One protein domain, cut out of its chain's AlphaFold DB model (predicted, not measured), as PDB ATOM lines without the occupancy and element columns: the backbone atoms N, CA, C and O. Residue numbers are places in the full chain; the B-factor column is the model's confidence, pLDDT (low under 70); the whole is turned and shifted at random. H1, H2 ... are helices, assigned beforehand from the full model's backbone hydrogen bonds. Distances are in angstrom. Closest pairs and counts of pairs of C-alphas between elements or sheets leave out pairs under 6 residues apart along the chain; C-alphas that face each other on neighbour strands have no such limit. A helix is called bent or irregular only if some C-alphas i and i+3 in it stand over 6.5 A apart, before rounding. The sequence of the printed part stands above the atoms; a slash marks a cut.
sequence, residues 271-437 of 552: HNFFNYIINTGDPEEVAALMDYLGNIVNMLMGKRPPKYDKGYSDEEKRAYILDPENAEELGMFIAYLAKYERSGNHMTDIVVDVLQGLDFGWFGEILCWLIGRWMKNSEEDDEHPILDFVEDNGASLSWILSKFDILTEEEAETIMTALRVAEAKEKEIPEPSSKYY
ATOM      1  N   HIS A 271     161.375 145.769 140.819       86.50
ATOM      2  CA  HIS A 271     160.604 145.469 139.613       86.50
ATOM      3  C   HIS A 271     159.099 145.372 139.912       86.50
ATOM      4  O   HIS A 271     158.276 146.038 139.283       86.50
ATOM      5  N   ASN A 272     158.736 144.594 140.935       88.31
ATOM      6  CA  ASN A 272     157.346 144.413 141.351       88.31
ATOM      7  C   ASN A 272     156.695 145.732 141.799       88.31
ATOM      8  O   ASN A 272     155.502 145.934 141.561       88.31
ATOM      9  N   PHE A 273     157.462 146.639 142.413       87.75
ATOM     10  CA  PHE A 273     156.993 147.972 142.787       87.75
ATOM     11  C   PHE A 273     156.670 148.837 141.562       87.75
ATOM     12  O   PHE A 273     155.582 149.412 141.498       87.75
ATOM     13  N   PHE A 274     157.548 148.872 140.556       85.56
ATOM     14  CA  PHE A 274     157.262 149.577 139.301       85.56
ATOM     15  C   PHE A 274     156.050 148.989 138.575       85.56
ATOM     16  O   PHE A 274     155.155 149.735 138.173       85.56
ATOM     17  N   ASN A 275     155.965 147.660 138.473       86.00
ATOM     18  CA  ASN A 275     154.805 147.004 137.872       86.00
ATOM     19  C   ASN A 275     153.522 147.280 138.659       86.00
ATOM     20  O   ASN A 275     152.468 147.471 138.057       86.00
ATOM     21  N   TYR A 276     153.590 147.374 139.985       89.19
ATOM     22  CA  TYR A 276     152.447 147.753 140.805       89.19
ATOM     23  C   TYR A 276     151.956 149.174 140.503       89.19
ATOM     24  O   TYR A 276     150.750 149.351 140.337       89.19
ATOM     25  N   ILE A 277     152.854 150.157 140.362       88.88
ATOM     26  CA  ILE A 277     152.489 151.521 139.941       88.88
ATOM     27  C   ILE A 277     151.798 151.472 138.571       88.88
ATOM     28  O   ILE A 277     150.655 151.905 138.437       88.88
ATOM     29  N   ILE A 278     152.457 150.869 137.578       84.75
ATOM     30  CA  ILE A 278     151.989 150.829 136.183       84.75
ATOM     31  C   ILE A 278     150.638 150.110 136.053       84.75
ATOM     32  O   ILE A 278     149.779 150.534 135.287       84.75
ATOM     33  N   ASN A 279     150.431 149.023 136.799       84.44
ATOM     34  CA  ASN A 279     149.230 148.193 136.691       84.44
ATOM     35  C   ASN A 279     148.039 148.696 137.515       84.44
ATOM     36  O   ASN A 279     146.968 148.083 137.459       84.44
ATOM     37  N   THR A 280     148.213 149.744 138.322       87.44
ATOM     38  CA  THR A 280     147.148 150.237 139.205       87.44
ATOM     39  C   THR A 280     146.854 151.723 139.082       87.44
ATOM     40  O   THR A 280     145.744 152.116 139.437       87.44
ATOM     41  N   GLY A 281     147.811 152.530 138.623       85.38
ATOM     42  CA  GLY A 281     147.627 153.969 138.468       85.38
ATOM     43  C   GLY A 281     146.791 154.340 137.249       85.38
ATOM     44  O   GLY A 281     146.666 153.561 136.299       85.38
ATOM     45  N   ASP A 282     146.220 155.545 137.283       86.31
ATOM     46  CA  ASP A 282     145.642 156.149 136.088       86.31
ATOM     47  C   ASP A 282     146.756 156.443 135.061       86.31
ATOM     48  O   ASP A 282     147.847 156.861 135.456       86.31
ATOM     49  N   PRO A 283     146.543 156.224 133.750       83.25
ATOM     50  CA  PRO A 283     147.585 156.438 132.750       83.25
ATOM     51  C   PRO A 283     148.184 157.852 132.725       83.25
ATOM     52  O   PRO A 283     149.383 157.975 132.473       83.25
ATOM     53  N   GLU A 284     147.391 158.902 132.966       85.56
ATOM     54  CA  GLU A 284     147.885 160.286 132.962       85.56
ATOM     55  C   GLU A 284     148.736 160.562 134.205       85.56
ATOM     56  O   GLU A 284     149.836 161.105 134.100       85.56
ATOM     57  N   GLU A 285     148.283 160.088 135.365       89.62
ATOM     58  CA  GLU A 285     149.023 160.177 136.626       89.62
ATOM     59  C   GLU A 285     150.335 159.386 136.580       89.62
ATOM     60  O   GLU A 285     151.379 159.866 137.023       89.62
ATOM     61  N   VAL A 286     150.308 158.174 136.012       86.00
ATOM     62  CA  VAL A 286     151.507 157.352 135.821       86.00
ATOM     63  C   VAL A 286     152.475 158.051 134.873       86.00
ATOM     64  O   VAL A 286     153.673 158.054 135.146       86.00
ATOM     65  N   ALA A 287     151.995 158.668 133.790       85.25
ATOM     66  CA  ALA A 287     152.855 159.425 132.885       85.25
ATOM     67  C   ALA A 287     153.530 160.610 133.597       85.25
ATOM     68  O   ALA A 287     154.753 160.737 133.520       85.25
ATOM     69  N   ALA A 288     152.765 161.410 134.349       89.12
ATOM     70  CA  ALA A 288     153.290 162.534 135.125       89.12
ATOM     71  C   ALA A 288     154.316 162.080 136.178       89.12
ATOM     72  O   ALA A 288     155.428 162.611 136.242       89.12
ATOM     73  N   LEU A 289     154.001 161.023 136.934       89.38
ATOM     74  CA  LEU A 289     154.912 160.434 137.914       89.38
ATOM     75  C   LEU A 289     156.205 159.917 137.261       89.38
ATOM     76  O   LEU A 289     157.293 160.128 137.797       89.38
ATOM     77  N   MET A 290     156.113 159.255 136.105       84.12
ATOM     78  CA  MET A 290     157.293 158.765 135.386       84.12
ATOM     79  C   MET A 290     158.140 159.914 134.835       84.12
ATOM     80  O   MET A 290     159.363 159.846 134.934       84.12
ATOM     81  N   ASP A 291     157.534 160.985 134.320       85.50
ATOM     82  CA  ASP A 291     158.267 162.181 133.892       85.50
ATOM     83  C   ASP A 291     158.980 162.857 135.077       85.50
ATOM     84  O   ASP A 291     160.157 163.213 134.963       85.50
ATOM     85  N   TYR A 292     158.321 162.966 136.237       88.31
ATOM     86  CA  TYR A 292     158.924 163.485 137.469       88.31
ATOM     87  C   TYR A 292     160.138 162.656 137.911       88.31
ATOM     88  O   TYR A 292     161.247 163.186 138.042       88.31
ATOM     89  N   LEU A 293     159.970 161.338 138.063       83.62
ATOM     90  CA  LEU A 293     161.060 160.427 138.436       83.62
ATOM     91  C   LEU A 293     162.183 160.427 137.388       83.62
ATOM     92  O   LEU A 293     163.366 160.394 137.735       83.62
ATOM     93  N   GLY A 294     161.831 160.531 136.108       78.75
ATOM     94  CA  GLY A 294     162.796 160.567 135.019       78.75
ATOM     95  C   GLY A 294     163.641 161.821 134.975       78.75
ATOM     96  O   GLY A 294     164.844 161.749 134.707       78.75
ATOM     97  N   ASN A 295     163.050 162.966 135.301       82.38
ATOM     98  CA  ASN A 295     163.794 164.204 135.461       82.38
ATOM     99  C   ASN A 295     164.723 164.146 136.675       82.38
ATOM    100  O   ASN A 295     165.864 164.590 136.560       82.38
ATOM    101  N   ILE A 296     164.302 163.532 137.787       79.44
ATOM    102  CA  ILE A 296     165.186 163.289 138.937       79.44
ATOM    103  C   ILE A 296     166.403 162.470 138.506       79.44
ATOM    104  O   ILE A 296     167.533 162.925 138.675       79.44
ATOM    105  N   VAL A 297     166.198 161.315 137.867       76.12
ATOM    106  CA  VAL A 297     167.306 160.469 137.396       76.12
ATOM    107  C   VAL A 297     168.187 161.206 136.380       76.12
ATOM    108  O   VAL A 297     169.413 161.152 136.474       76.12
ATOM    109  N   ASN A 298     167.604 161.979 135.458       76.25
ATOM    110  CA  ASN A 298     168.369 162.810 134.527       76.25
ATOM    111  C   ASN A 298     169.211 163.880 135.238       76.25
ATOM    112  O   ASN A 298     170.308 164.193 134.785       76.25
ATOM    113  N   MET A 299     168.729 164.466 136.331       78.38
ATOM    114  CA  MET A 299     169.522 165.438 137.082       78.38
ATOM    115  C   MET A 299     170.644 164.785 137.890       78.38
ATOM    116  O   MET A 299     171.700 165.396 138.071       78.38
ATOM    117  N   LEU A 300     170.424 163.555 138.360       73.56
ATOM    118  CA  LEU A 300     171.411 162.781 139.111       73.56
ATOM    119  C   LEU A 300     172.518 162.226 138.206       73.56
ATOM    120  O   LEU A 300     173.682 162.233 138.593       73.56
ATOM    121  N   MET A 301     172.173 161.787 136.994       72.75
ATOM    122  CA  MET A 301     173.073 161.008 136.131       72.75
ATOM    123  C   MET A 301     173.323 161.609 134.746       72.75
ATOM    124  O   MET A 301     174.219 161.181 134.014       72.75
ATOM    125  N   GLY A 302     172.482 162.544 134.324       73.19
ATOM    126  CA  GLY A 302     172.537 163.169 133.011       73.19
ATOM    127  C   GLY A 302     173.359 164.452 132.999       73.19
ATOM    128  O   GLY A 302     174.062 164.814 133.945       73.19
ATOM    129  N   LYS A 303     173.272 165.171 131.878       77.56
ATOM    130  CA  LYS A 303     173.861 166.508 131.752       77.56
ATOM    131  C   LYS A 303     172.798 167.498 131.322       77.56
ATOM    132  O   LYS A 303     171.810 167.154 130.680       77.56
ATOM    133  N   ARG A 304     173.019 168.760 131.652       78.19
ATOM    134  CA  ARG A 304     172.053 169.819 131.402       78.19
ATOM    135  C   ARG A 304     171.949 170.172 129.907       78.19
ATOM    136  O   ARG A 304     172.980 170.370 129.246       78.19
ATOM    137  N   PRO A 305     170.732 170.314 129.355       76.62
ATOM    138  CA  PRO A 305     170.538 170.806 127.996       76.62
ATOM    139  C   PRO A 305     170.934 172.293 127.867       76.62
ATOM    140  O   PRO A 305     171.108 172.999 128.864       76.62
ATOM    141  N   PRO A 306     171.098 172.818 126.637       76.25
ATOM    142  CA  PRO A 306     171.070 172.100 125.359       76.25
ATOM    143  C   PRO A 306     172.433 171.505 124.972       76.25
ATOM    144  O   PRO A 306     172.542 170.837 123.953       76.25
ATOM    145  N   LYS A 307     173.496 171.810 125.730       73.12
ATOM    146  CA  LYS A 307     174.870 171.421 125.377       73.12
ATOM    147  C   LYS A 307     175.277 170.059 125.915       73.12
ATOM    148  O   LYS A 307     176.190 169.465 125.353       73.12
ATOM    149  N   TYR A 308     174.632 169.596 126.985       74.44
ATOM    150  CA  TYR A 308     174.918 168.315 127.619       74.44
ATOM    151  C   TYR A 308     176.402 168.146 127.978       74.44
ATOM    152  O   TYR A 308     176.995 167.089 127.772       74.44
ATOM    153  N   ASP A 309     177.027 169.210 128.490       73.69
ATOM    154  CA  ASP A 309     178.441 169.234 128.874       73.69
ATOM    155  C   ASP A 309     178.644 169.168 130.396       73.69
ATOM    156  O   ASP A 309     179.583 168.506 130.839       73.69
ATOM    157  N   LYS A 310     177.725 169.747 131.180       79.69
ATOM    158  CA  LYS A 310     177.785 169.854 132.650       79.69
ATOM    159  C   LYS A 310     176.629 169.139 133.355       79.69
ATOM    160  O   LYS A 310     175.520 169.144 132.830       79.69
ATOM    161  N   GLY A 311     176.875 168.593 134.545       82.62
ATOM    162  CA  GLY A 311     175.823 168.105 135.448       82.62
ATOM    163  C   GLY A 311     175.017 169.237 136.103       82.62
ATOM    164  O   GLY A 311     175.265 170.417 135.831       82.62
ATOM    165  N   TYR A 312     174.068 168.857 136.956       85.12
ATOM    166  CA  TYR A 312     173.226 169.764 137.745       85.12
ATOM    167  C   TYR A 312     173.829 169.999 139.134       85.12
ATOM    168  O   TYR A 312     174.458 169.096 139.691       85.12
ATOM    169  N   SER A 313     173.649 171.196 139.697       87.06
ATOM    170  CA  SER A 313     174.044 171.490 141.080       87.06
ATOM    171  C   SER A 313     173.058 170.890 142.085       87.06
ATOM    172  O   SER A 313     171.915 170.580 141.740       87.06
ATOM    173  N   ASP A 314     173.473 170.737 143.342       82.56
ATOM    174  CA  ASP A 314     172.587 170.207 144.384       82.56
ATOM    175  C   ASP A 314     171.410 171.143 144.668       82.56
ATOM    176  O   ASP A 314     170.305 170.675 144.937       82.56
ATOM    177  N   GLU A 315     171.604 172.456 144.515       84.56
ATOM    178  CA  GLU A 315     170.518 173.432 144.585       84.56
ATOM    179  C   GLU A 315     169.510 173.254 143.442       84.56
ATOM    180  O   GLU A 315     168.311 173.334 143.689       84.56
ATOM    181  N   GLU A 316     169.966 172.985 142.211       89.25
ATOM    182  CA  GLU A 316     169.082 172.736 141.061       89.25
ATOM    183  C   GLU A 316     168.266 171.449 141.260       89.25
ATOM    184  O   GLU A 316     167.047 171.458 141.086       89.25
ATOM    185  N   LYS A 317     168.923 170.359 141.683       85.94
ATOM    186  CA  LYS A 317     168.262 169.072 141.963       85.94
ATOM    187  C   LYS A 317     167.188 169.228 143.039       85.94
ATOM    188  O   LYS A 317     166.068 168.747 142.892       85.94
ATOM    189  N   ARG A 318     167.538 169.918 144.124       85.56
ATOM    190  CA  ARG A 318     166.648 170.161 145.256       85.56
ATOM    191  C   ARG A 318     165.466 171.055 144.889       85.56
ATOM    192  O   ARG A 318     164.345 170.723 145.259       85.56
ATOM    193  N   ALA A 319     165.716 172.135 144.146       88.62
ATOM    194  CA  ALA A 319     164.672 173.042 143.685       88.62
ATOM    195  C   ALA A 319     163.634 172.319 142.824       88.62
ATOM    196  O   ALA A 319     162.455 172.579 142.986       88.62
ATOM    197  N   TYR A 320     164.053 171.379 141.972       90.31
ATOM    198  CA  TYR A 320     163.120 170.575 141.185       90.31
ATOM    199  C   TYR A 320     162.317 169.595 142.050       90.31
ATOM    200  O   TYR A 320     161.097 169.540 141.953       90.31
ATOM    201  N   ILE A 321     162.980 168.816 142.912       85.56
ATOM    202  CA  ILE A 321     162.311 167.766 143.703       85.56
ATOM    203  C   ILE A 321     161.247 168.346 144.633       85.56
ATOM    204  O   ILE A 321     160.205 167.724 144.827       85.56
ATOM    205  N   LEU A 322     161.528 169.518 145.202       86.75
ATOM    206  CA  LEU A 322     160.673 170.208 146.163       86.75
ATOM    207  C   LEU A 322     159.967 171.429 145.555       86.75
ATOM    208  O   LEU A 322     159.485 172.288 146.300       86.75
ATOM    209  N   ASP A 323     159.885 171.495 144.224       90.75
ATOM    210  CA  ASP A 323     159.090 172.504 143.532       90.75
ATOM    211  C   ASP A 323     157.605 172.319 143.898       90.75
ATOM    212  O   ASP A 323     157.108 171.188 143.825       90.75
ATOM    213  N   PRO A 324     156.878 173.381 144.288       90.38
ATOM    214  CA  PRO A 324     155.437 173.312 144.516       90.38
ATOM    215  C   PRO A 324     154.646 172.708 143.347       90.38
ATOM    216  O   PRO A 324     153.621 172.071 143.589       90.38
ATOM    217  N   GLU A 325     155.112 172.874 142.103       93.19
ATOM    218  CA  GLU A 325     154.481 172.288 140.912       93.19
ATOM    219  C   GLU A 325     154.612 170.759 140.855       93.19
ATOM    220  O   GLU A 325     153.769 170.121 140.242       93.19
ATOM    221  N   ASN A 326     155.602 170.172 141.540       93.31
ATOM    222  CA  ASN A 326     155.834 168.722 141.590       93.31
ATOM    223  C   ASN A 326     155.284 168.063 142.875       93.31
ATOM    224  O   ASN A 326     155.598 166.909 143.192       93.31
ATOM    225  N   ALA A 327     154.521 168.807 143.686       91.31
ATOM    226  CA  ALA A 327     154.007 168.305 144.959       91.31
ATOM    227  C   ALA A 327     153.067 167.104 144.771       91.31
ATOM    228  O   ALA A 327     153.026 166.211 145.620       91.31
ATOM    229  N   GLU A 328     152.313 167.084 143.674       94.25
ATOM    230  CA  GLU A 328     151.371 166.016 143.362       94.25
ATOM    231  C   GLU A 328     152.101 164.700 143.080       94.25
ATOM    232  O   GLU A 328     151.841 163.697 143.745       94.25
ATOM    233  N   GLU A 329     153.102 164.716 142.201       94.62
ATOM    234  CA  GLU A 329     153.914 163.555 141.839       94.62
ATOM    235  C   GLU A 329     154.725 163.030 143.024       94.62
ATOM    236  O   GLU A 329     154.778 161.817 143.251       94.62
ATOM    237  N   LEU A 330     155.292 163.925 143.839       90.88
ATOM    238  CA  LEU A 330     155.948 163.538 145.087       90.88
ATOM    239  C   LEU A 330     154.961 162.848 146.042       90.88
ATOM    240  O   LEU A 330     155.291 161.828 146.653       90.88
ATOM    241  N   GLY A 331     153.741 163.376 146.160       91.12
ATOM    242  CA  GLY A 331     152.682 162.793 146.979       91.12
ATOM    243  C   GLY A 331     152.246 161.414 146.491       91.12
ATOM    244  O   GLY A 331     152.147 160.477 147.287       91.12
ATOM    245  N   MET A 332     152.059 161.257 145.179       93.38
ATOM    246  CA  MET A 332     151.762 159.966 144.554       93.38
ATOM    247  C   MET A 332     152.871 158.948 144.825       93.38
ATOM    248  O   MET A 332     152.584 157.828 145.253       93.38
ATOM    249  N   PHE A 333     154.139 159.335 144.646       91.12
ATOM    250  CA  PHE A 333     155.278 158.460 144.917       91.12
ATOM    251  C   PHE A 333     155.293 157.977 146.374       91.12
ATOM    252  O   PHE A 333     155.430 156.778 146.629       91.12
ATOM    253  N   ILE A 334     155.074 158.888 147.331       88.12
ATOM    254  CA  ILE A 334     154.987 158.559 148.761       88.12
ATOM    255  C   ILE A 334     153.822 157.597 149.035       88.12
ATOM    256  O   ILE A 334     154.012 156.629 149.772       88.12
ATOM    257  N   ALA A 335     152.641 157.818 148.447       90.31
ATOM    258  CA  ALA A 335     151.484 156.938 148.636       90.31
ATOM    259  C   ALA A 335     151.755 155.513 148.149       90.31
ATOM    260  O   ALA A 335     151.510 154.548 148.877       90.31
ATOM    261  N   TYR A 336     152.301 155.374 146.939       91.38
ATOM    262  CA  TYR A 336     152.669 154.075 146.383       91.38
ATOM    263  C   TYR A 336     153.702 153.366 147.251       91.38
ATOM    264  O   TYR A 336     153.516 152.193 147.583       91.38
ATOM    265  N   LEU A 337     154.759 154.078 147.645       88.88
ATOM    266  CA  LEU A 337     155.843 153.529 148.449       88.88
ATOM    267  C   LEU A 337     155.349 153.083 149.830       88.88
ATOM    268  O   LEU A 337     155.592 151.947 150.229       88.88
ATOM    269  N   ALA A 338     154.575 153.922 150.525       84.69
ATOM    270  CA  ALA A 338     154.014 153.595 151.833       84.69
ATOM    271  C   ALA A 338     153.064 152.391 151.777       84.69
ATOM    272  O   ALA A 338     153.115 151.509 152.639       84.69
ATOM    273  N   LYS A 339     152.211 152.329 150.750       87.56
ATOM    274  CA  LYS A 339     151.258 151.233 150.574       87.56
ATOM    275  C   LYS A 339     151.959 149.916 150.245       87.56
ATOM    276  O   LYS A 339     151.626 148.875 150.812       87.56
ATOM    277  N   TYR A 340     152.966 149.967 149.377       87.81
ATOM    278  CA  TYR A 340     153.791 148.811 149.047       87.81
ATOM    279  C   TYR A 340     154.580 148.317 150.271       87.81
ATOM    280  O   TYR A 340     154.530 147.128 150.585       87.81
ATOM    281  N   GLU A 341     155.178 149.222 151.049       85.19
ATOM    282  CA  GLU A 341     155.895 148.898 152.291       85.19
ATOM    283  C   GLU A 341     154.988 148.220 153.338       85.19
ATOM    284  O   GLU A 341     155.345 147.192 153.916       85.19
ATOM    285  N   ARG A 342     153.761 148.725 153.537       78.88
ATOM    286  CA  ARG A 342     152.776 148.151 154.482       78.88
ATOM    287  C   ARG A 342     152.357 146.721 154.144       78.88
ATOM    288  O   ARG A 342     151.982 145.971 155.044       78.88
ATOM    289  N   SER A 343     152.451 146.322 152.878       76.00
ATOM    290  CA  SER A 343     152.160 144.945 152.460       76.00
ATOM    291  C   SER A 343     153.258 143.933 152.833       76.00
ATOM    292  O   SER A 343     153.115 142.744 152.549       76.00
ATOM    293  N   GLY A 344     154.324 144.384 153.510       76.00
ATOM    294  CA  GLY A 344     155.459 143.562 153.935       76.00
ATOM    295  C   GLY A 344     156.586 143.489 152.905       76.00
ATOM    296  O   GLY A 344     157.511 142.700 153.077       76.00
ATOM    297  N   ASN A 345     156.509 144.296 151.843       71.94
ATOM    298  CA  ASN A 345     157.545 144.400 150.825       71.94
ATOM    299  C   ASN A 345     158.497 145.549 151.193       71.94
ATOM    300  O   ASN A 345     158.111 146.708 151.109       71.94
ATOM    301  N   HIS A 346     159.726 145.240 151.607       75.69
ATOM    302  CA  HIS A 346     160.714 146.231 152.055       75.69
ATOM    303  C   HIS A 346     161.306 147.026 150.881       75.69
ATOM    304  O   HIS A 346     162.303 146.612 150.293       75.69
ATOM    305  N   MET A 347     160.678 148.143 150.506       83.81
ATOM    306  CA  MET A 347     161.059 148.974 149.353       83.81
ATOM    307  C   MET A 347     161.735 150.278 149.761       83.81
ATOM    308  O   MET A 347     162.600 150.783 149.051       83.81
ATOM    309  N   THR A 348     161.362 150.822 150.915       79.62
ATOM    310  CA  THR A 348     161.879 152.100 151.410       79.62
ATOM    311  C   THR A 348     163.392 152.050 151.581       79.62
ATOM    312  O   THR A 348     164.081 152.951 151.113       79.62
ATOM    313  N   ASP A 349     163.908 150.969 152.170       78.50
ATOM    314  CA  ASP A 349     165.348 150.769 152.359       78.50
ATOM    315  C   ASP A 349     166.085 150.704 151.009       78.50
ATOM    316  O   ASP A 349     167.106 151.363 150.837       78.50
ATOM    317  N   ILE A 350     165.516 150.016 150.009       77.81
ATOM    318  CA  ILE A 350     166.089 149.915 148.655       77.81
ATOM    319  C   ILE A 350     166.159 151.295 147.992       77.81
ATOM    320  O   ILE A 350     167.199 151.680 147.463       77.81
ATOM    321  N   VAL A 351     165.068 152.068 148.038       77.19
ATOM    322  CA  VAL A 351     165.022 153.427 147.473       77.19
ATOM    323  C   VAL A 351     166.037 154.338 148.165       77.19
ATOM    324  O   VAL A 351     166.700 155.142 147.510       77.19
ATOM    325  N   VAL A 352     166.190 154.213 149.482       75.75
ATOM    326  CA  VAL A 352     167.135 155.015 150.265       75.75
ATOM    327  C   VAL A 352     168.575 154.656 149.934       75.75
ATOM    328  O   VAL A 352     169.372 155.569 149.730       75.75
ATOM    329  N   ASP A 353     168.902 153.371 149.823       73.38
ATOM    330  CA  ASP A 353     170.237 152.908 149.438       73.38
ATOM    331  C   ASP A 353     170.603 153.392 148.026       73.38
ATOM    332  O   ASP A 353     171.710 153.892 147.808       73.38
ATOM    333  N   VAL A 354     169.647 153.366 147.086       70.38
ATOM    334  CA  VAL A 354     169.817 153.941 145.739       70.38
ATOM    335  C   VAL A 354     170.090 155.447 145.812       70.38
ATOM    336  O   VAL A 354     171.041 155.934 145.201       70.38
ATOM    337  N   LEU A 355     169.302 156.202 146.584       71.94
ATOM    338  CA  LEU A 355     169.499 157.647 146.742       71.94
ATOM    339  C   LEU A 355     170.831 157.979 147.426       71.94
ATOM    340  O   LEU A 355     171.472 158.964 147.066       71.94
ATOM    341  N   GLN A 356     171.284 157.166 148.382       71.50
ATOM    342  CA  GLN A 356     172.599 157.319 149.008       71.50
ATOM    343  C   GLN A 356     173.736 157.069 148.012       71.50
ATOM    344  O   GLN A 356     174.681 157.857 147.970       71.50
ATOM    345  N   GLY A 357     173.625 156.030 147.178       64.88
ATOM    346  CA  GLY A 357     174.596 155.731 146.120       64.88
ATOM    347  C   GLY A 357     174.730 156.837 145.065       64.88
ATOM    348  O   GLY A 357     175.769 156.938 144.417       64.88
ATOM    349  N   LEU A 358     173.715 157.696 144.928       65.56
ATOM    350  CA  LEU A 358     173.673 158.830 143.994       65.56
ATOM    351  C   LEU A 358     173.996 160.189 144.652       65.56
ATOM    352  O   LEU A 358     173.655 161.235 144.100       65.56
ATOM    353  N   ASP A 359     174.637 160.182 145.830       67.25
ATOM    354  CA  ASP A 359     174.979 161.381 146.625       67.25
ATOM    355  C   ASP A 359     173.746 162.232 146.997       67.25
ATOM    356  O   ASP A 359     173.765 163.460 147.070       67.25
ATOM    357  N   PHE A 360     172.623 161.547 147.220       72.50
ATOM    358  CA  PHE A 360     171.312 162.131 147.499       72.50
ATOM    359  C   PHE A 360     170.715 161.642 148.826       72.50
ATOM    360  O   PHE A 360     169.505 161.708 149.060       72.50
ATOM    361  N   GLY A 361     171.582 161.179 149.734       68.25
ATOM    362  CA  GLY A 361     171.197 160.584 151.015       68.25
ATOM    363  C   GLY A 361     170.303 161.478 151.879       68.25
ATOM    364  O   GLY A 361     169.439 160.963 152.579       68.25
ATOM    365  N   TRP A 362     170.425 162.807 151.772       74.44
ATOM    366  CA  TRP A 362     169.568 163.754 152.498       74.44
ATOM    367  C   TRP A 362     168.078 163.604 152.137       74.44
ATOM    368  O   TRP A 362     167.221 163.702 153.014       74.44
ATOM    369  N   PHE A 363     167.751 163.342 150.866       74.88
ATOM    370  CA  PHE A 363     166.368 163.126 150.439       74.88
ATOM    371  C   PHE A 363     165.882 161.740 150.868       74.88
ATOM    372  O   PHE A 363     164.751 161.604 151.331       74.88
ATOM    373  N   GLY A 364     166.762 160.735 150.804       73.81
ATOM    374  CA  GLY A 364     166.498 159.407 151.361       73.81
ATOM    375  C   GLY A 364     166.142 159.467 152.850       73.81
ATOM    376  O   GLY A 364     165.153 158.875 153.273       73.81
ATOM    377  N   GLU A 365     166.871 160.252 153.648       73.12
ATOM    378  CA  GLU A 365     166.562 160.475 155.068       73.12
ATOM    379  C   GLU A 365     165.182 161.116 155.279       73.12
ATOM    380  O   GLU A 365     164.438 160.697 156.174       73.12
ATOM    381  N   ILE A 366     164.811 162.095 154.444       74.44
ATOM    382  CA  ILE A 366     163.480 162.719 154.475       74.44
ATOM    383  C   ILE A 366     162.397 161.688 154.143       74.44
ATOM    384  O   ILE A 366     161.439 161.564 154.907       74.44
ATOM    385  N   LEU A 367     162.550 160.913 153.063       75.38
ATOM    386  CA  LEU A 367     161.599 159.861 152.682       75.38
ATOM    387  C   LEU A 367     161.435 158.820 153.793       75.38
ATOM    388  O   LEU A 367     160.310 158.551 154.214       75.38
ATOM    389  N   CYS A 368     162.540 158.305 154.338       73.69
ATOM    390  CA  CYS A 368     162.549 157.394 155.486       73.69
ATOM    391  C   CYS A 368     161.758 157.951 156.671       73.69
ATOM    392  O   CYS A 368     160.952 157.251 157.291       73.69
ATOM    393  N   TRP A 369     161.988 159.223 157.006       73.88
ATOM    394  CA  TRP A 369     161.284 159.881 158.095       73.88
ATOM    395  C   TRP A 369     159.779 159.994 157.817       73.88
ATOM    396  O   TRP A 369     158.978 159.647 158.691       73.88
ATOM    397  N   LEU A 370     159.396 160.427 156.610       71.81
ATOM    398  CA  LEU A 370     158.001 160.570 156.184       71.81
ATOM    399  C   LEU A 370     157.270 159.220 156.228       71.81
ATOM    400  O   LEU A 370     156.242 159.098 156.895       71.81
ATOM    401  N   ILE A 371     157.841 158.187 155.604       71.88
ATOM    402  CA  ILE A 371     157.256 156.843 155.512       71.88
ATOM    403  C   ILE A 371     157.200 156.181 156.889       71.88
ATOM    404  O   ILE A 371     156.157 155.674 157.295       71.88
ATOM    405  N   GLY A 372     158.280 156.254 157.671       67.56
ATOM    406  CA  GLY A 372     158.312 155.700 159.023       67.56
ATOM    407  C   GLY A 372     157.287 156.348 159.961       67.56
ATOM    408  O   GLY A 372     156.770 155.692 160.873       67.56
ATOM    409  N   ARG A 373     156.959 157.629 159.746       64.31
ATOM    410  CA  ARG A 373     155.875 158.320 160.458       64.31
ATOM    411  C   ARG A 373     154.505 157.867 159.957       64.31
ATOM    412  O   ARG A 373     153.627 157.633 160.784       64.31
ATOM    413  N   TRP A 374     154.361 157.700 158.645       66.56
ATOM    414  CA  TRP A 374     153.152 157.210 157.986       66.56
ATOM    415  C   TRP A 374     152.786 155.780 158.418       66.56
ATOM    416  O   TRP A 374     151.622 155.478 158.662       66.56
ATOM    417  N   MET A 375     153.766 154.888 158.579       65.50
ATOM    418  CA  MET A 375     153.540 153.475 158.918       65.50
ATOM    419  C   MET A 375     153.159 153.219 160.383       65.50
ATOM    420  O   MET A 375     152.344 152.337 160.650       65.50
ATOM    421  N   LYS A 376     153.716 153.974 161.341       60.47
ATOM    422  CA  LYS A 376     153.566 153.719 162.792       60.47
ATOM    423  C   LYS A 376     152.149 153.886 163.361       60.47
ATOM    424  O   LYS A 376     151.951 153.567 164.527       60.47
ATOM    425  N   ASN A 377     151.186 154.355 162.572       55.22
ATOM    426  CA  ASN A 377     149.883 154.805 163.066       55.22
ATOM    427  C   ASN A 377     148.686 154.041 162.459       55.22
ATOM    428  O   ASN A 377     147.571 154.533 162.526       55.22
ATOM    429  N   SER A 378     148.897 152.856 161.868       45.38
ATOM    430  CA  SER A 378     147.813 152.017 161.304       45.38
ATOM    431  C   SER A 378     147.270 150.937 162.260       45.38
ATOM    432  O   SER A 378     146.419 150.144 161.867       45.38
ATOM    433  N   GLU A 379     147.731 150.899 163.520       45.25
ATOM    434  CA  GLU A 379     147.198 149.993 164.558       45.25
ATOM    435  C   GLU A 379     146.071 150.615 165.414       45.25
ATOM    436  O   GLU A 379     145.429 149.890 166.176       45.25
ATOM    437  N   GLU A 380     145.784 151.917 165.289       40.94
ATOM    438  CA  GLU A 380     144.697 152.600 166.010       40.94
ATOM    439  C   GLU A 380     143.745 153.292 165.017       40.94
ATOM    440  O   GLU A 380     144.162 154.063 164.162       40.94
ATOM    441  N   ASP A 381     142.460 152.955 165.126       44.00
ATOM    442  CA  ASP A 381     141.348 153.210 164.193       44.00
ATOM    443  C   ASP A 381     140.851 154.680 164.175       44.00
ATOM    444  O   ASP A 381     139.671 154.927 163.938       44.00
ATOM    445  N   ASP A 382     141.712 155.666 164.454       39.59
ATOM    446  CA  ASP A 382     141.316 157.072 164.632       39.59
ATOM    447  C   ASP A 382     142.157 158.037 163.760       39.59
ATOM    448  O   ASP A 382     143.371 157.889 163.646       39.59
ATOM    449  N   GLU A 383     141.451 158.992 163.134       47.97
ATOM    450  CA  GLU A 383     141.854 160.223 162.409       47.97
ATOM    451  C   GLU A 383     143.359 160.468 162.173       47.97
ATOM    452  O   GLU A 383     144.134 160.523 163.119       47.97
ATOM    453  N   HIS A 384     143.756 160.664 160.899       51.41
ATOM    454  CA  HIS A 384     145.136 160.827 160.402       51.41
ATOM    455  C   HIS A 384     145.960 161.865 161.208       51.41
ATOM    456  O   HIS A 384     146.060 163.034 160.815       51.41
ATOM    457  N   PRO A 385     146.725 161.452 162.244       48.00
ATOM    458  CA  PRO A 385     147.336 162.390 163.176       48.00
ATOM    459  C   PRO A 385     148.547 163.106 162.583       48.00
ATOM    460  O   PRO A 385     149.204 163.847 163.291       48.00
ATOM    461  N   ILE A 386     148.933 162.830 161.332       45.62
ATOM    462  CA  ILE A 386     150.017 163.532 160.626       45.62
ATOM    463  C   ILE A 386     149.483 164.829 160.043       45.62
ATOM    464  O   ILE A 386     150.125 165.861 160.217       45.62
ATOM    465  N   LEU A 387     148.312 164.780 159.406       47.97
ATOM    466  CA  LEU A 387     147.616 165.983 158.984       47.97
ATOM    467  C   LEU A 387     147.127 166.736 160.206       47.97
ATOM    468  O   LEU A 387     147.416 167.915 160.268       47.97
ATOM    469  N   ASP A 388     146.605 166.074 161.241       47.88
ATOM    470  CA  ASP A 388     146.266 166.779 162.484       47.88
ATOM    471  C   ASP A 388     147.516 167.294 163.214       47.88
ATOM    472  O   ASP A 388     147.529 168.415 163.696       47.88
ATOM    473  N   PHE A 389     148.637 166.560 163.253       46.53
ATOM    474  CA  PHE A 389     149.893 167.070 163.823       46.53
ATOM    475  C   PHE A 389     150.440 168.252 163.026       46.53
ATOM    476  O   PHE A 389     150.999 169.154 163.645       46.53
ATOM    477  N   VAL A 390     150.303 168.279 161.699       48.38
ATOM    478  CA  VAL A 390     150.762 169.417 160.898       48.38
ATOM    479  C   VAL A 390     149.744 170.563 160.880       48.38
ATOM    480  O   VAL A 390     150.139 171.723 160.878       48.38
ATOM    481  N   GLU A 391     148.450 170.291 160.917       47.94
ATOM    482  CA  GLU A 391     147.395 171.303 160.965       47.94
ATOM    483  C   GLU A 391     147.313 171.935 162.362       47.94
ATOM    484  O   GLU A 391     147.288 173.162 162.469       47.94
ATOM    485  N   ASP A 392     147.424 171.143 163.436       44.09
ATOM    486  CA  ASP A 392     147.501 171.633 164.822       44.09
ATOM    487  C   ASP A 392     148.891 172.161 165.193       44.09
ATOM    488  O   ASP A 392     149.032 172.967 166.118       44.09
ATOM    489  N   ASN A 393     149.945 171.723 164.495       49.09
ATOM    490  CA  ASN A 393     151.316 172.143 164.766       49.09
ATOM    491  C   ASN A 393     152.120 172.500 163.504       49.09
ATOM    492  O   ASN A 393     153.280 172.106 163.377       49.09
ATOM    493  N   GLY A 394     151.576 173.324 162.605       46.81
ATOM    494  CA  GLY A 394     152.302 173.797 161.410       46.81
ATOM    495  C   GLY A 394     153.626 174.499 161.748       46.81
ATOM    496  O   GLY A 394     154.620 174.377 161.034       46.81
ATOM    497  N   ALA A 395     153.691 175.124 162.928       45.38
ATOM    498  CA  ALA A 395     154.919 175.675 163.495       45.38
ATOM    499  C   ALA A 395     155.939 174.603 163.939       45.38
ATOM    500  O   ALA A 395     157.124 174.900 163.996       45.38
ATOM    501  N   SER A 396     155.518 173.368 164.243       49.19
ATOM    502  CA  SER A 396     156.374 172.243 164.652       49.19
ATOM    503  C   SER A 396     157.034 171.523 163.490       49.19
ATOM    504  O   SER A 396     158.141 171.043 163.678       49.19
ATOM    505  N   LEU A 397     156.403 171.422 162.317       47.41
ATOM    506  CA  LEU A 397     157.061 170.838 161.142       47.41
ATOM    507  C   LEU A 397     158.156 171.783 160.639       47.41
ATOM    508  O   LEU A 397     159.307 171.375 160.518       47.41
ATOM    509  N   SER A 398     157.817 173.073 160.511       45.66
ATOM    510  CA  SER A 398     158.784 174.152 160.300       45.66
ATOM    511  C   SER A 398     159.869 174.145 161.387       45.66
ATOM    512  O   SER A 398     161.038 174.137 161.045       45.66
ATOM    513  N   TRP A 399     159.535 174.017 162.681       46.31
ATOM    514  CA  TRP A 399     160.520 173.980 163.780       46.31
ATOM    515  C   TRP A 399     161.369 172.696 163.861       46.31
ATOM    516  O   TRP A 399     162.529 172.766 164.263       46.31
ATOM    517  N   ILE A 400     160.827 171.519 163.525       50.03
ATOM    518  CA  ILE A 400     161.548 170.231 163.517       50.03
ATOM    519  C   ILE A 400     162.495 170.181 162.320       50.03
ATOM    520  O   ILE A 400     163.649 169.797 162.496       50.03
ATOM    521  N   LEU A 401     162.045 170.622 161.145       51.28
ATOM    522  CA  LEU A 401     162.846 170.669 159.922       51.28
ATOM    523  C   LEU A 401     163.835 171.857 159.938       51.28
ATOM    524  O   LEU A 401     164.968 171.713 159.479       51.28
ATOM    525  N   SER A 402     163.496 172.973 160.603       45.47
ATOM    526  CA  SER A 402     164.430 174.076 160.901       45.47
ATOM    527  C   SER A 402     165.434 173.727 161.996       45.47
ATOM    528  O   SER A 402     166.478 174.361 162.095       45.47
ATOM    529  N   LYS A 403     165.155 172.735 162.857       40.41
ATOM    530  CA  LYS A 403     166.115 172.265 163.871       40.41
ATOM    531  C   LYS A 403     167.352 171.613 163.252       40.41
ATOM    532  O   LYS A 403     168.340 171.431 163.964       40.41
ATOM    533  N   PHE A 404     167.276 171.277 161.967       46.72
ATOM    534  CA  PHE A 404     168.373 170.737 161.182       46.72
ATOM    535  C   PHE A 404     168.929 171.720 160.129       46.72
ATOM    536  O   PHE A 404     169.895 171.362 159.470       46.72
ATOM    537  N   ASP A 405     168.388 172.942 159.978       49.53
ATOM    538  CA  ASP A 405     168.732 173.864 158.869       49.53
ATOM    539  C   ASP A 405     168.480 173.251 157.460       49.53
ATOM    540  O   ASP A 405     169.089 173.666 156.474       49.53
ATOM    541  N   ILE A 406     167.584 172.253 157.338       59.12
ATOM    542  CA  ILE A 406     167.475 171.421 156.121       59.12
ATOM    543  C   ILE A 406     166.442 171.917 155.114       59.12
ATOM    544  O   ILE A 406     166.656 171.605 153.959       59.12
ATOM    545  N   LEU A 407     165.375 172.660 155.446       66.50
ATOM    546  CA  LEU A 407     164.313 173.055 154.486       66.50
ATOM    547  C   LEU A 407     163.847 174.511 154.664       66.50
ATOM    548  O   LEU A 407     163.820 175.024 155.783       66.50
ATOM    549  N   THR A 408     163.468 175.164 153.565       75.69
ATOM    550  CA  THR A 408     162.822 176.486 153.532       75.69
ATOM    551  C   THR A 408     161.323 176.384 153.854       75.69
ATOM    552  O   THR A 408     160.758 175.291 153.878       75.69
ATOM    553  N   GLU A 409     160.656 177.516 154.121       72.81
ATOM    554  CA  GLU A 409     159.198 177.534 154.354       72.81
ATOM    555  C   GLU A 409     158.411 177.020 153.137       72.81
ATOM    556  O   GLU A 409     157.472 176.250 153.312       72.81
ATOM    557  N   GLU A 410     158.832 177.392 151.927       81.81
ATOM    558  CA  GLU A 410     158.215 176.960 150.666       81.81
ATOM    559  C   GLU A 410     158.380 175.451 150.451       81.81
ATOM    560  O   GLU A 410     157.404 174.749 150.218       81.81
ATOM    561  N   GLU A 411     159.585 174.912 150.658       81.94
ATOM    562  CA  GLU A 411     159.831 173.466 150.561       81.94
ATOM    563  C   GLU A 411     159.026 172.666 151.599       81.94
ATOM    564  O   GLU A 411     158.558 171.559 151.322       81.94
ATOM    565  N   ALA A 412     158.839 173.217 152.802       75.62
ATOM    566  CA  ALA A 412     157.986 172.606 153.814       75.62
ATOM    567  C   ALA A 412     156.505 172.612 153.394       75.62
ATOM    568  O   ALA A 412     155.792 171.643 153.662       75.62
ATOM    569  N   GLU A 413     156.040 173.668 152.721       78.81
ATOM    570  CA  GLU A 413     154.689 173.743 152.155       78.81
ATOM    571  C   GLU A 413     154.492 172.750 150.998       78.81
ATOM    572  O   GLU A 413     153.461 172.068 150.962       78.81
ATOM    573  N   THR A 414     155.490 172.578 150.123       85.62
ATOM    574  CA  THR A 414     155.491 171.547 149.071       85.62
ATOM    575  C   THR A 414     155.329 170.154 149.669       85.62
ATOM    576  O   THR A 414     154.413 169.423 149.292       85.62
ATOM    577  N   ILE A 415     156.157 169.790 150.658       82.44
ATOM    578  CA  ILE A 415     156.066 168.485 151.336       82.44
ATOM    579  C   ILE A 415     154.684 168.298 151.964       82.44
ATOM    580  O   ILE A 415     154.121 167.206 151.924       82.44
ATOM    581  N   MET A 416     154.106 169.358 152.527       77.19
ATOM    582  CA  MET A 416     152.773 169.276 153.112       77.19
ATOM    583  C   MET A 416     151.663 169.072 152.101       77.19
ATOM    584  O   MET A 416     150.711 168.340 152.374       77.19
ATOM    585  N   THR A 417     151.785 169.689 150.937       87.00
ATOM    586  CA  THR A 417     150.877 169.444 149.822       87.00
ATOM    587  C   THR A 417     151.020 168.005 149.333       87.00
ATOM    588  O   THR A 417     150.016 167.298 149.261       87.00
ATOM    589  N   ALA A 418     152.253 167.524 149.153       88.62
ATOM    590  CA  ALA A 418     152.537 166.139 148.787       88.62
ATOM    591  C   ALA A 418     151.947 165.130 149.785       88.62
ATOM    592  O   ALA A 418     151.347 164.140 149.384       88.62
ATOM    593  N   LEU A 419     152.030 165.391 151.093       82.31
ATOM    594  CA  LEU A 419     151.439 164.512 152.108       82.31
ATOM    595  C   LEU A 419     149.904 164.473 152.066       82.31
ATOM    596  O   LEU A 419     149.324 163.416 152.302       82.31
ATOM    597  N   ARG A 420     149.237 165.593 151.756       82.81
ATOM    598  CA  ARG A 420     147.774 165.607 151.554       82.81
ATOM    599  C   ARG A 420     147.378 164.815 150.313       82.81
ATOM    600  O   ARG A 420     146.426 164.042 150.367       82.81
ATOM    601  N   VAL A 421     148.130 164.977 149.221       90.12
ATOM    602  CA  VAL A 421     147.950 164.175 148.003       90.12
ATOM    603  C   VAL A 421     148.150 162.697 148.319       90.12
ATOM    604  O   VAL A 421     147.305 161.882 147.960       90.12
ATOM    605  N   ALA A 422     149.199 162.353 149.069       88.12
ATOM    606  CA  ALA A 422     149.476 160.976 149.444       88.12
ATOM    607  C   ALA A 422     148.319 160.345 150.237       88.12
ATOM    608  O   ALA A 422     147.938 159.205 149.977       88.12
ATOM    609  N   GLU A 423     147.718 161.097 151.167       83.56
ATOM    610  CA  GLU A 423     146.572 160.645 151.967       83.56
ATOM    611  C   GLU A 423     145.328 160.356 151.124       83.56
ATOM    612  O   GLU A 423     144.618 159.374 151.357       83.56
ATOM    613  N   ALA A 424     145.044 161.227 150.155       87.06
ATOM    614  CA  ALA A 424     143.938 161.041 149.231       87.06
ATOM    615  C   ALA A 424     144.204 159.834 148.325       87.06
ATOM    616  O   ALA A 424     143.379 158.921 148.246       87.06
ATOM    617  N   LYS A 425     145.398 159.783 147.724       88.69
ATOM    618  CA  LYS A 425     145.771 158.766 146.744       88.69
ATOM    619  C   LYS A 425     145.854 157.368 147.340       88.69
ATOM    620  O   LYS A 425     145.409 156.407 146.718       88.69
ATOM    621  N   GLU A 426     146.341 157.221 148.570       84.62
ATOM    622  CA  GLU A 426     146.436 155.912 149.226       84.62
ATOM    623  C   GLU A 426     145.072 155.195 149.340       84.62
ATOM    624  O   GLU A 426     145.016 153.959 149.293       84.62
ATOM    625  N   LYS A 427     143.972 155.958 149.444       84.56
ATOM    626  CA  LYS A 427     142.594 155.436 149.511       84.56
ATOM    627  C   LYS A 427     142.096 154.911 148.160       84.56
ATOM    628  O   LYS A 427     141.200 154.069 148.135       84.56
ATOM    629  N   GLU A 428     142.671 155.390 147.060       88.56
ATOM    630  CA  GLU A 428     142.313 155.011 145.690       88.56
ATOM    631  C   GLU A 428     143.148 153.834 145.179       88.56
ATOM    632  O   GLU A 428     142.633 152.959 144.479       88.56
ATOM    633  N   ILE A 429     144.431 153.785 145.557       88.56
ATOM    634  CA  ILE A 429     145.346 152.736 145.106       88.56
ATOM    635  C   ILE A 429     144.876 151.375 145.671       88.56
ATOM    636  O   ILE A 429     144.629 151.258 146.872       88.56
ATOM    637  N   PRO A 430     144.755 150.306 144.865       88.31
ATOM    638  CA  PRO A 430     144.410 148.966 145.348       88.31
ATOM    639  C   PRO A 430     145.481 148.360 146.263       88.31
ATOM    640  O   PRO A 430     146.651 148.661 146.110       88.31
ATOM    641  N   GLU A 431     145.129 147.429 147.155       86.81
ATOM    642  CA  GLU A 431     146.140 146.726 147.965       86.81
ATOM    643  C   GLU A 431     147.168 145.958 147.101       86.81
ATOM    644  O   GLU A 431     146.762 145.248 146.162       86.81
ATOM    645  N   PRO A 432     148.479 146.038 147.419       86.44
ATOM    646  CA  PRO A 432     149.515 145.311 146.700       86.44
ATOM    647  C   PRO A 432     149.232 143.809 146.701       86.44
ATOM    648  O   PRO A 432     148.872 143.205 147.712       86.44
ATOM    649  N   SER A 433     149.363 143.186 145.535       83.94
ATOM    650  CA  SER A 433     149.191 141.745 145.383       83.94
ATOM    651  C   SER A 433     149.858 141.263 144.104       83.94
ATOM    652  O   SER A 433     149.966 142.008 143.132       83.94
ATOM    653  N   SER A 434     150.235 139.984 144.075       80.44
ATOM    654  CA  SER A 434     150.977 139.378 142.960       80.44
ATOM    655  C   SER A 434     150.315 139.524 141.586       80.44
ATOM    656  O   SER A 434     151.006 139.514 140.574       80.44
ATOM    657  N   LYS A 435     148.991 139.725 141.519       82.25
ATOM    658  CA  LYS A 435     148.283 139.995 140.254       82.25
ATOM    659  C   LYS A 435     148.674 141.324 139.590       82.25
ATOM    660  O   LYS A 435     148.408 141.471 138.403       82.25
ATOM    661  N   TYR A 436     149.246 142.268 140.342       83.06
ATOM    662  CA  TYR A 436     149.702 143.575 139.853       83.06
ATOM    663  C   TYR A 436     151.213 143.630 139.613       83.06
ATOM    664  O   TYR A 436     151.703 144.624 139.100       83.06
ATOM    665  N   TYR A 437     151.956 142.585 139.977       83.00
ATOM    666  CA  TYR A 437     153.410 142.534 139.775       83.00
ATOM    667  C   TYR A 437     153.789 141.924 138.426       83.00
ATOM    668  O   TYR A 437     154.955 141.919 138.046       83.00
TER     669      TYR A 437
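This is residues 271 to 437 of the 552 residues of an uncharacterized protein of Roseburia sp. 499 (UniProt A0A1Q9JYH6). Helix H4 runs through the middle of an all-helix domain and is crossed by the long helix H9, while two helical hairpins, H2 with H3 and H5 with H6, pack on H4 through H2 and H6. H1 sits by H2 and H4, and the short helices H7 and H8, whose centres are the farthest of the nine from the mean of the C-alphas, at 18.2 A and 18.5 A, lie by H9, H8 at its residues 409 to 412. The printed part has 167 residues with nine named helices, H1 to H9 in order, and no named strand. It is compact, with a radius of gyration of the C-alphas of 16.2 A and spans of 54 by 43 by 27 A.

H1 is residues 271 to 280, with C-alpha 271 at (160.604, 145.469, 139.613). H2, residues 283 to 301, is 26.1 A long. H3 is residues 314 to 321. H4, residues 324 to 342, is 27.2 A long and irregular: C-alphas 325 and 328 are 7.4 A apart. H5 is residues 348 to 357, and H6, residues 361 to 375, is 20.6 A long. H7 is residues 385 to 392 and H8 residues 394 to 402. H9, residues 409 to 428, is 29.5 A long and ends with C-alpha 428 at (142.313, 155.011, 145.690).

H4 is the hub, touching H2, H6 and H9. It touches H9 at a steep tilt of 48 degrees, the same way, with the closest C-alphas, of Gly 331 and Ala 418, 3.8 A apart. With residues 326 to 333 alone it touches H2, about perpendicular at 81 degrees; the closest C-alphas are those of Leu 289 and Glu 329, 5.1 A. With residues 334 to 342 alone it touches H6, at a steep tilt of 59 degrees; the closest C-alphas are those of Ala 338 and Ile 371, 5.9 A. H2 and H3 form a helical hairpin, with C-alphas 299 and 317 closest at 6.2 A. H5 and H6 form another, with C-alphas 352 and 364 closest at 4.6 A. H1 is close to H4 but not clearly touching it, with C-alphas 277 and 336 closest at 6.9 A. H8 and H9 only just touch, with 3 pairs of C-alphas within 8 A, the closest being 398 and 412 at 6.7 A. H7 is close to H8 but not clearly touching it, with C-alphas 390 and 397 closest at 6.5 A. Every O i to N i+4 pair is within hydrogen-bond range in H1, H2, H3, H5, H6, H7 and H8, against 13 of 15 in H4 and 14 of 16 in H9.

The two C-alphas farthest apart, of Lys 307 and Asp 381, are 54.4 A apart. The printed part has no cut, and the link from H2 to H3, residues 302 to 313, is long. The mean pLDDT of the printed part is 75.3; residues 357 to 359, 361 and 372 to 407 are under 70.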